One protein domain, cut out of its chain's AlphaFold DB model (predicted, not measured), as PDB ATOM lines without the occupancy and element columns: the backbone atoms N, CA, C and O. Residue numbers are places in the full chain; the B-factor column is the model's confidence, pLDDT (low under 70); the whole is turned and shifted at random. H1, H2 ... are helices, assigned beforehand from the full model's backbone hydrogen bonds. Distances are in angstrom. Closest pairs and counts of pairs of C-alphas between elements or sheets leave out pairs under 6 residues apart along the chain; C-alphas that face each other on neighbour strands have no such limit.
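What this domain is: This is residues 9 to 87 of the 87 residues of an uncharacterized protein of Firmicutes bacterium CAG:466 (UniProt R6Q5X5). Two helical hairpins, H1-H2 and H3-H4, stack as an up-and-down bundle, each helix running against the one before; H1 packs on H3, H2 on H4. The printed part has 79 residues with four named helices, all helix. It is compact, radius of gyration of the C-alphas 11.6 A, spans 32 by 23 by 17 A.

Where its parts are: H1 spans residues 9 to 21, from C-alpha 9 at (144.413, 148.733, 83.410); H2, residues 28 to 38; H3, residues 45 to 63, 26.0 A from first to last C-alpha; H4, residues 70 to 85, ending with C-alpha 85 at (147.426, 127.972, 96.281).

How they stand to each other: H1 and H2 touch at a steep tilt of 38 degrees, closest C-alphas Gly 21 and Pro 29, 5.1 A. H3 and H4 touch, closest C-alphas Glu 52 and Leu 77, 6.0 A. H1 and H4 are apart, as are H2 and H3. Every O i to N i+4 pair is within hydrogen-bond range in H1, H2 and H4; in H3, 14 of 15.

The domain as a whole: The printed part has no cut; residues 65 and 87 have pLDDT under 70.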
ATOM      1  N   GLU A   9     145.338 148.474  84.521       93.31
ATOM      2  CA  GLU A   9     144.413 148.733  83.410       93.31
ATOM      3  C   GLU A   9     144.198 147.468  82.576       93.31
ATOM      4  O   GLU A   9     143.055 147.077  82.323       93.31
ATOM      5  N   LEU A  10     145.286 146.778  82.214       92.12
ATOM      6  CA  LEU A  10     145.204 145.514  81.491       92.12
ATOM      7  C   LEU A  10     144.469 144.453  82.316       92.12
ATOM      8  O   LEU A  10     143.601 143.765  81.782       92.12
ATOM      9  N   GLU A  11     144.753 144.344  83.614       94.38
ATOM     10  CA  GLU A  11     144.042 143.411  84.500       94.38
ATOM     11  C   GLU A  11     142.539 143.694  84.548       94.38
ATOM     12  O   GLU A  11     141.726 142.768  84.524       94.38
ATOM     13  N   THR A  12     142.158 144.974  84.543       95.12
ATOM     14  CA  THR A  12     140.753 145.389  84.496       95.12
ATOM     15  C   THR A  12     140.101 144.971  83.179       95.12
ATOM     16  O   THR A  12     139.015 144.388  83.188       95.12
ATOM     17  N   VAL A  13     140.771 145.203  82.046       95.81
ATOM     18  CA  VAL A  13     140.288 144.783  80.720       95.81
ATOM     19  C   VAL A  13     140.137 143.261  80.647       95.81
ATOM     20  O   VAL A  13     139.124 142.765  80.151       95.81
ATOM     21  N   ILE A  14     141.097 142.514  81.189       95.12
ATOM     22  CA  ILE A  14     141.043 141.052  81.244       95.12
ATOM     23  C   ILE A  14     139.891 140.575  82.135       95.12
ATOM     24  O   ILE A  14     139.127 139.702  81.724       95.12
ATOM     25  N   GLY A  15     139.684 141.194  83.299       96.62
ATOM     26  CA  GLY A  15     138.525 140.915  84.147       96.62
ATOM     27  C   GLY A  15     137.193 141.184  83.435       96.62
ATOM     28  O   GLY A  15     136.252 140.397  83.554       96.62
ATOM     29  N   CYS A  16     137.106 142.255  82.640       97.31
ATOM     30  CA  CYS A  16     135.948 142.521  81.783       97.31
ATOM     31  C   CYS A  16     135.759 141.431  80.718       97.31
ATOM     32  O   CYS A  16     134.630 140.998  80.495       97.31
ATOM     33  N   ALA A  17     136.839 140.959  80.090       97.06
ATOM     34  CA  ALA A  17     136.781 139.889  79.095       97.06
ATOM     35  C   ALA A  17     136.296 138.561  79.697       97.06
ATOM     36  O   ALA A  17     135.460 137.892  79.086       97.06
ATOM     37  N   VAL A  18     136.750 138.216  80.910       97.75
ATOM     38  CA  VAL A  18     136.238 137.061  81.665       97.75
ATOM     39  C   VAL A  18     134.735 137.204  81.862       97.75
ATOM     40  O   VAL A  18     133.985 136.369  81.364       97.75
ATOM     41  N   ARG A  19     134.280 138.300  82.485       96.44
ATOM     42  CA  ARG A  19     132.849 138.533  82.760       96.44
ATOM     43  C   ARG A  19     131.992 138.563  81.499       96.44
ATOM     44  O   ARG A  19     130.868 138.075  81.522       96.44
ATOM     45  N   TYR A  20     132.512 139.109  80.402       95.62
ATOM     46  CA  TYR A  20     131.830 139.093  79.110       95.62
ATOM     47  C   TYR A  20     131.659 137.672  78.563       95.62
ATOM     48  O   TYR A  20     130.627 137.385  77.952       95.62
ATOM     49  N   GLY A  21     132.671 136.816  78.739       95.25
ATOM     50  CA  GLY A  21     132.670 135.435  78.266       95.25
ATOM     51  C   GLY A  21     131.697 134.531  79.025       95.25
ATOM     52  O   GLY A  21     131.149 133.607  78.424       95.25
ATOM     53  N   LEU A  22     131.456 134.794  80.313       94.69
ATOM     54  CA  LEU A  22     130.487 134.042  81.116       94.69
ATOM     55  C   LEU A  22     129.094 134.115  80.459       94.69
ATOM     56  O   LEU A  22     128.607 135.191  80.110       94.69
ATOM     57  N   GLY A  23     128.442 132.970  80.244       89.19
ATOM     58  CA  GLY A  23     127.124 132.901  79.594       89.19
ATOM     59  C   GLY A  23     127.152 132.902  78.068       89.19
ATOM     60  O   GLY A  23     126.096 132.779  77.440       89.19
ATOM     61  N   ARG A  24     128.323 133.036  77.434       91.31
ATOM     62  CA  ARG A  24     128.431 133.051  75.971       91.31
ATOM     63  C   ARG A  24     128.605 131.647  75.417       91.31
ATOM     64  O   ARG A  24     129.627 131.003  75.619       91.31
ATOM     65  N   GLN A  25     127.654 131.230  74.585       87.62
ATOM     66  CA  GLN A  25     127.738 129.996  73.799       87.62
ATOM     67  C   GLN A  25     128.493 130.221  72.478       87.62
ATOM     68  O   GLN A  25     127.968 129.987  71.391       87.62
ATOM     69  N   THR A  26     129.714 130.746  72.570       90.56
ATOM     70  CA  THR A  26     130.583 131.038  71.418       90.56
ATOM     71  C   THR A  26     131.988 130.483  71.664       90.56
ATOM     72  O   THR A  26     132.225 129.822  72.670       90.56
ATOM     73  N   HIS A  27     132.933 130.755  70.759       91.12
ATOM     74  CA  HIS A  27     134.347 130.408  70.938       91.12
ATOM     75  C   HIS A  27     135.080 131.318  71.941       91.12
ATOM     76  O   HIS A  27     136.187 130.991  72.361       91.12
ATOM     77  N   ILE A  28     134.494 132.459  72.325       95.12
ATOM     78  CA  ILE A  28     135.152 133.482  73.153       95.12
ATOM     79  C   ILE A  28     135.666 132.937  74.496       95.12
ATOM     80  O   ILE A  28     136.817 133.240  74.810       95.12
ATOM     81  N   PRO A  29     134.918 132.107  75.255       96.31
ATOM     82  CA  PRO A  29     135.426 131.505  76.487       96.31
ATOM     83  C   PRO A  29     136.783 130.822  76.310       96.31
ATOM     84  O   PRO A  29     137.711 131.122  77.049       96.31
ATOM     85  N   ALA A  30     136.946 129.998  75.270       95.94
ATOM     86  CA  ALA A  30     138.201 129.294  75.013       95.94
ATOM     87  C   ALA A  30     139.368 130.245  74.686       95.94
ATOM     88  O   ALA A  30     140.498 130.017  75.120       95.94
ATOM     89  N   TYR A  31     139.121 131.332  73.949       96.12
ATOM     90  CA  TYR A  31     140.161 132.327  73.658       96.12
ATOM     91  C   TYR A  31     140.562 133.125  74.899       96.12
ATOM     92  O   TYR A  31     141.752 133.323  75.138       96.12
ATOM     93  N   VAL A  32     139.585 133.552  75.702       96.50
ATOM     94  CA  VAL A  32     139.837 134.318  76.927       96.50
ATOM     95  C   VAL A  32     140.623 133.474  77.926       96.50
ATOM     96  O   VAL A  32     141.692 133.895  78.372       96.50
ATOM     97  N   THR A  33     140.152 132.263  78.234       97.06
ATOM     98  CA  THR A  33     140.805 131.403  79.228       97.06
ATOM     99  C   THR A  33     142.199 130.979  78.773       97.06
ATOM    100  O   THR A  33     143.145 131.052  79.556       97.06
ATOM    101  N   SER A  34     142.380 130.620  77.496       96.50
ATOM    102  CA  SER A  34     143.698 130.232  76.978       96.50
ATOM    103  C   SER A  34     144.705 131.382  76.960       96.50
ATOM    104  O   SER A  34     145.882 131.147  77.235       96.50
ATOM    105  N   TYR A  35     144.276 132.615  76.669       94.69
ATOM    106  CA  TYR A  35     145.155 133.782  76.732       94.69
ATOM    107  C   TYR A  35     145.615 134.043  78.166       94.69
ATOM    108  O   TYR A  35     146.814 134.137  78.420       94.69
ATOM    109  N   ILE A  36     144.675 134.090  79.113       95.31
ATOM    110  CA  ILE A  36     144.985 134.355  80.523       95.31
ATOM    111  C   ILE A  36     145.925 133.280  81.071       95.31
ATOM    112  O   ILE A  36     146.915 133.608  81.715       95.31
ATOM    113  N   MET A  37     145.673 132.007  80.759       94.38
ATOM    114  CA  MET A  37     146.493 130.894  81.242       94.38
ATOM    115  C   MET A  37     147.939 130.930  80.740       94.38
ATOM    116  O   MET A  37     148.839 130.535  81.472       94.38
ATOM    117  N   LYS A  38     148.196 131.448  79.532       93.31
ATOM    118  CA  LYS A  38     149.570 131.633  79.026       93.31
ATOM    119  C   LYS A  38     150.358 132.697  79.789       93.31
ATOM    120  O   LYS A  38     151.583 132.707  79.715       93.31
ATOM    121  N   HIS A  39     149.662 133.595  80.478       92.12
ATOM    122  CA  HIS A  39     150.240 134.750  81.161       92.12
ATOM    123  C   HIS A  39     149.908 134.763  82.657       92.12
ATOM    124  O   HIS A  39     150.075 135.794  83.303       92.12
ATOM    125  N   ILE A  40     149.438 133.638  83.211       91.62
ATOM    126  CA  ILE A  40     148.843 133.594  84.550       91.62
ATOM    127  C   ILE A  40     149.807 134.093  85.630       91.62
ATOM    128  O   ILE A  40     149.403 134.850  86.507       91.62
ATOM    129  N   ASP A  41     151.094 133.773  85.517       90.94
ATOM    130  CA  ASP A  41     152.128 134.193  86.468       90.94
ATOM    131  C   ASP A  41     152.372 135.706  86.480       90.94
ATOM    132  O   ASP A  41     152.841 136.245  87.478       90.94
ATOM    133  N   SER A  42     152.034 136.400  85.391       91.19
ATOM    134  CA  SER A  42     152.204 137.851  85.269       91.19
ATOM    135  C   SER A  42     151.055 138.649  85.890       91.19
ATOM    136  O   SER A  42     151.218 139.841  86.126       91.19
ATOM    137  N   PHE A  43     149.909 138.018  86.163       91.56
ATOM    138  CA  PHE A  43     148.784 138.674  86.829       91.56
ATOM    139  C   PHE A  43     148.991 138.765  88.344       91.56
ATOM    140  O   PHE A  43     149.500 137.842  88.989       91.56
ATOM    141  N   SER A  44     148.519 139.862  88.925       93.50
ATOM    142  CA  SER A  44     148.466 140.094  90.359       93.50
ATOM    143  C   SER A  44     147.575 139.068  91.058       93.50
ATOM    144  O   SER A  44     146.600 138.549  90.503       93.50
ATOM    145  N   MET A  45     147.878 138.796  92.330       94.12
ATOM    146  CA  MET A  45     147.051 137.912  93.154       94.12
ATOM    147  C   MET A  45     145.604 138.420  93.251       94.12
ATOM    148  O   MET A  45     144.659 137.641  93.149       94.12
ATOM    149  N   CYS A  46     145.420 139.737  93.375       93.69
ATOM    150  CA  CYS A  46     144.097 140.357  93.402       93.69
ATOM    151  C   CYS A  46     143.297 140.052  92.129       93.69
ATOM    152  O   CYS A  46     142.134 139.658  92.221       93.69
ATOM    153  N   ALA A  47     143.914 140.179  90.949       94.94
ATOM    154  CA  ALA A  47     143.259 139.850  89.686       94.94
ATOM    155  C   ALA A  47     142.880 138.362  89.615       94.94
ATOM    156  O   ALA A  47     141.749 138.037  89.247       94.94
ATOM    157  N   LYS A  48     143.785 137.462  90.028       96.44
ATOM    158  CA  LYS A  48     143.525 136.011  90.075       96.44
ATOM    159  C   LYS A  48     142.328 135.672  90.962       96.44
ATOM    160  O   LYS A  48     141.431 134.965  90.512       96.44
ATOM    161  N   ILE A  49     142.279 136.220  92.178       96.50
ATOM    162  CA  ILE A  49     141.182 135.993  93.133       96.50
ATOM    163  C   ILE A  49     139.851 136.526  92.593       96.50
ATOM    164  O   ILE A  49     138.820 135.871  92.733       96.50
ATOM    165  N   LEU A  50     139.850 137.702  91.960       96.38
ATOM    166  CA  LEU A  50     138.627 138.258  91.378       96.38
ATOM    167  C   LEU A  50     138.092 137.389  90.235       96.38
ATOM    168  O   LEU A  50     136.890 137.130  90.187       96.38
ATOM    169  N   MET A  51     138.972 136.917  89.347       97.75
ATOM    170  CA  MET A  51     138.587 135.996  88.274       97.75
ATOM    171  C   MET A  51     138.079 134.661  88.830       97.75
ATOM    172  O   MET A  51     137.046 134.180  88.374       97.75
ATOM    173  N   GLU A  52     138.759 134.091  89.833       97.88
ATOM    174  CA  GLU A  52     138.343 132.852  90.510       97.88
ATOM    175  C   GLU A  52     136.929 132.987  91.068       97.88
ATOM    176  O   GLU A  52     136.060 132.177  90.745       97.88
ATOM    177  N   ARG A  53     136.677 134.057  91.829       97.44
ATOM    178  CA  ARG A  53     135.378 134.308  92.450       97.44
ATOM    179  C   ARG A  53     134.265 134.407  91.413       97.44
ATOM    180  O   ARG A  53     133.195 133.838  91.615       97.44
ATOM    181  N   ASP A  54     134.500 135.143  90.331       97.56
ATOM    182  CA  ASP A  54     133.477 135.377  89.313       97.56
ATOM    183  C   ASP A  54     133.160 134.102  88.516       97.56
ATOM    184  O   ASP A  54     131.991 133.827  88.238       97.56
ATOM    185  N   VAL A  55     134.179 133.299  88.184       97.31
ATOM    186  CA  VAL A  55     133.993 132.021  87.478       97.31
ATOM    187  C   VAL A  55     133.322 130.992  88.388       97.31
ATOM    188  O   VAL A  55     132.382 130.330  87.952       97.31
ATOM    189  N   ARG A  56     133.740 130.889  89.657       96.88
ATOM    190  CA  ARG A  56     133.116 129.986  90.633       96.88
ATOM    191  C   ARG A  56     131.638 130.307  90.818       96.88
ATOM    192  O   ARG A  56     130.802 129.428  90.636       96.88
ATOM    193  N   PHE A  57     131.321 131.575  91.088       95.88
ATOM    194  CA  PHE A  57     129.938 132.038  91.214       95.88
ATOM    195  C   PHE A  57     129.113 131.690  89.970       95.88
ATOM    196  O   PHE A  57     127.996 131.188  90.061       95.88
ATOM    197  N   TYR A  58     129.674 131.905  88.780       95.44
ATOM    198  CA  TYR A  58     128.987 131.558  87.545       95.44
ATOM    199  C   TYR A  58     128.673 130.057  87.434       95.44
ATOM    200  O   TYR A  58     127.542 129.684  87.107       95.44
ATOM    201  N   LEU A  59     129.645 129.190  87.723       94.81
ATOM    202  CA  LEU A  59     129.477 127.740  87.612       94.81
ATOM    203  C   LEU A  59     128.505 127.174  88.656       94.81
ATOM    204  O   LEU A  59     127.661 126.343  88.303       94.81
ATOM    205  N   GLU A  60     128.608 127.631  89.904       93.12
ATOM    206  CA  GLU A  60     127.834 127.120  91.040       93.12
ATOM    207  C   GLU A  60     126.407 127.688  91.070       93.12
ATOM    208  O   GLU A  60     125.434 126.939  91.212       93.12
ATOM    209  N   ASP A  61     126.269 129.000  90.871       90.56
ATOM    210  CA  ASP A  61     125.018 129.708  91.147       90.56
ATOM    211  C   ASP A  61     124.225 130.066  89.885       90.56
ATOM    212  O   ASP A  61     122.995 130.154  89.944       90.56
ATOM    213  N   VAL A  62     124.889 130.241  88.733       89.62
ATOM    214  CA  VAL A  62     124.231 130.725  87.505       89.62
ATOM    215  C   VAL A  62     123.863 129.591  86.552       89.62
ATOM    216  O   VAL A  62     122.693 129.473  86.185       89.62
ATOM    217  N   VAL A  63     124.824 128.766  86.117       85.44
ATOM    218  CA  VAL A  63     124.569 127.801  85.025       85.44
ATOM    219  C   VAL A  63     124.400 126.348  85.427       85.44
ATOM    220  O   VAL A  63     123.803 125.608  84.641       85.44
ATOM    221  N   LYS A  64     124.873 125.918  86.603       75.44
ATOM    222  CA  LYS A  64     124.655 124.558  87.139       75.44
ATOM    223  C   LYS A  64     124.865 123.426  86.109       75.44
ATOM    224  O   LYS A  64     124.083 122.481  86.057       75.44
ATOM    225  N   GLY A  65     125.873 123.542  85.237       69.94
ATOM    226  CA  GLY A  65     126.190 122.531  84.211       69.94
ATOM    227  C   GLY A  65     125.473 122.664  82.859       69.94
ATOM    228  O   GLY A  65     125.730 121.871  81.960       69.94
ATOM    229  N   SER A  66     124.593 123.654  82.670       81.06
ATOM    230  CA  SER A  66     123.843 123.843  81.410       81.06
ATOM    231  C   SER A  66     124.586 124.640  80.326       81.06
ATOM    232  O   SER A  66     124.123 124.707  79.183       81.06
ATOM    233  N   ASP A  67     125.736 125.242  80.650       84.88
ATOM    234  CA  ASP A  67     126.572 125.942  79.671       84.88
ATOM    235  C   ASP A  67     127.340 124.938  78.796       84.88
ATOM    236  O   ASP A  67     128.033 124.051  79.289       84.88
ATOM    237  N   LYS A  68     127.293 125.123  77.474       87.19
ATOM    238  CA  LYS A  68     128.102 124.350  76.516       87.19
ATOM    239  C   LYS A  68     129.604 124.505  76.766       87.19
ATOM    240  O   LYS A  68     130.371 123.589  76.476       87.19
ATOM    241  N   ASN A  69     130.010 125.649  77.310       91.19
ATOM    242  CA  ASN A  69     131.389 125.957  77.664       91.19
ATOM    243  C   ASN A  69     131.712 125.655  79.137       91.19
ATOM    244  O   ASN A  69     132.757 126.086  79.617       91.19
ATOM    245  N   TYR A  70     130.859 124.905  79.851       93.00
ATOM    246  CA  TYR A  70     131.061 124.580  81.268       93.00
ATOM    247  C   TYR A  70     132.456 124.007  81.542       93.00
ATOM    248  O   TYR A  70     133.173 124.547  82.373       93.00
ATOM    249  N   HIS A  71     132.878 122.995  80.777       93.81
ATOM    250  CA  HIS A  71     134.195 122.364  80.926       93.81
ATOM    251  C   HIS A  71     135.361 123.356  80.753       93.81
ATOM    252  O   HIS A  71     136.346 123.283  81.473       93.81
ATOM    253  N   VAL A  72     135.240 124.334  79.846       95.94
ATOM    254  CA  VAL A  72     136.272 125.365  79.631       95.94
ATOM    255  C   VAL A  72     136.418 126.252  80.864       95.94
ATOM    256  O   VAL A  72     137.530 126.610  81.251       95.94
ATOM    257  N   TRP A  73     135.291 126.632  81.466       96.69
ATOM    258  CA  TRP A  73     135.264 127.454  82.670       96.69
ATOM    259  C   TRP A  73     135.686 126.671  83.915       96.69
ATOM    260  O   TRP A  73     136.399 127.222  84.748       96.69
ATOM    261  N   GLU A  74     135.304 125.399  84.020       96.06
ATOM    262  CA  GLU A  74     135.723 124.490  85.092       96.06
ATOM    263  C   GLU A  74     137.241 124.264  85.063       96.06
ATOM    264  O   GLU A  74     137.919 124.490  86.065       96.06
ATOM    265  N   ASP A  75     137.807 123.939  83.896       96.62
ATOM    266  CA  ASP A  75     139.257 123.796  83.720       96.62
ATOM    267  C   ASP A  75     140.005 125.090  84.062       96.62
ATOM    268  O   ASP A  75     141.076 125.072  84.675       96.62
ATOM    269  N   PHE A  76     139.448 126.233  83.658       97.50
ATOM    270  CA  PHE A  76     140.014 127.539  83.973       97.50
ATOM    271  C   PHE A  76     139.972 127.834  85.478       97.50
ATOM    272  O   PHE A  76     140.968 128.311  86.024       97.50
ATOM    273  N   LEU A  77     138.865 127.511  86.154       97.56
ATOM    274  CA  LEU A  77     138.721 127.664  87.600       97.56
ATOM    275  C   LEU A  77     139.738 126.801  88.355       97.56
ATOM    276  O   LEU A  77     140.428 127.312  89.238       97.56
ATOM    277  N   ASN A  78     139.885 125.534  87.969       96.56
ATOM    278  CA  ASN A  78     140.841 124.615  88.586       96.56
ATOM    279  C   ASN A  78     142.271 125.165  88.500       96.56
ATOM    280  O   ASN A  78     142.973 125.259  89.510       96.56
ATOM    281  N   LYS A  79     142.677 125.641  87.317       95.31
ATOM    282  CA  LYS A  79     144.005 126.239  87.121       95.31
ATOM    283  C   LYS A  79     144.194 127.538  87.895       95.31
ATOM    284  O   LYS A  79     145.281 127.771  88.425       95.31
ATOM    285  N   LEU A  80     143.167 128.390  87.976       96.19
ATOM    286  CA  LEU A  80     143.213 129.590  88.816       96.19
ATOM    287  C   LEU A  80     143.456 129.216  90.280       96.19
ATOM    288  O   LEU A  80     144.327 129.800  90.919       96.19
ATOM    289  N   GLN A  81     142.742 128.218  90.795       96.12
ATOM    290  CA  GLN A  81     142.884 127.765  92.177       96.12
ATOM    291  C   GLN A  81     144.260 127.150  92.457       96.12
ATOM    292  O   GLN A  81     144.835 127.426  93.508       96.12
ATOM    293  N   GLU A  82     144.816 126.363  91.534       94.56
ATOM    294  CA  GLU A  82     146.200 125.874  91.629       94.56
ATOM    295  C   GLU A  82     147.198 127.036  91.703       94.56
ATOM    296  O   GLU A  82     148.065 127.065  92.573       94.56
ATOM    297  N   ASN A  83     147.027 128.039  90.838       92.88
ATOM    298  CA  ASN A  83     147.887 129.220  90.807       92.88
ATOM    299  C   ASN A  83     147.763 130.089  92.059       92.88
ATOM    300  O   ASN A  83     148.731 130.731  92.441       92.88
ATOM    301  N   ILE A  84     146.592 130.131  92.692       93.62
ATOM    302  CA  ILE A  84     146.384 130.879  93.936       93.62
ATOM    303  C   ILE A  84     147.000 130.135  95.129       93.62
ATOM    304  O   ILE A  84     147.592 130.773  95.989       93.62
ATOM    305  N   LYS A  85     146.894 128.799  95.177       86.19
ATOM    306  CA  LYS A  85     147.426 127.972  96.281       86.19
ATOM    307  C   LYS A  85     148.956 127.926  96.346       86.19
ATOM    308  O   LYS A  85     149.495 127.591  97.394       86.19
ATOM    309  N   ASN A  86     149.639 128.205  95.236       70.88
ATOM    310  CA  ASN A  86     151.099 128.131  95.119       70.88
ATOM    311  C   ASN A  86     151.828 129.443  95.489       70.88
ATOM    312  O   ASN A  86     153.023 129.568  95.220       70.88
ATOM    313  N   PHE A  87     151.123 130.408  96.084       55.81
ATOM    314  CA  PHE A  87     151.649 131.670  96.620       55.81
ATOM    315  C   PHE A  87     151.451 131.723  98.136       55.81
ATOM    316  O   PHE A  87     152.301 132.354  98.802       55.81
TER     317      PHE A  87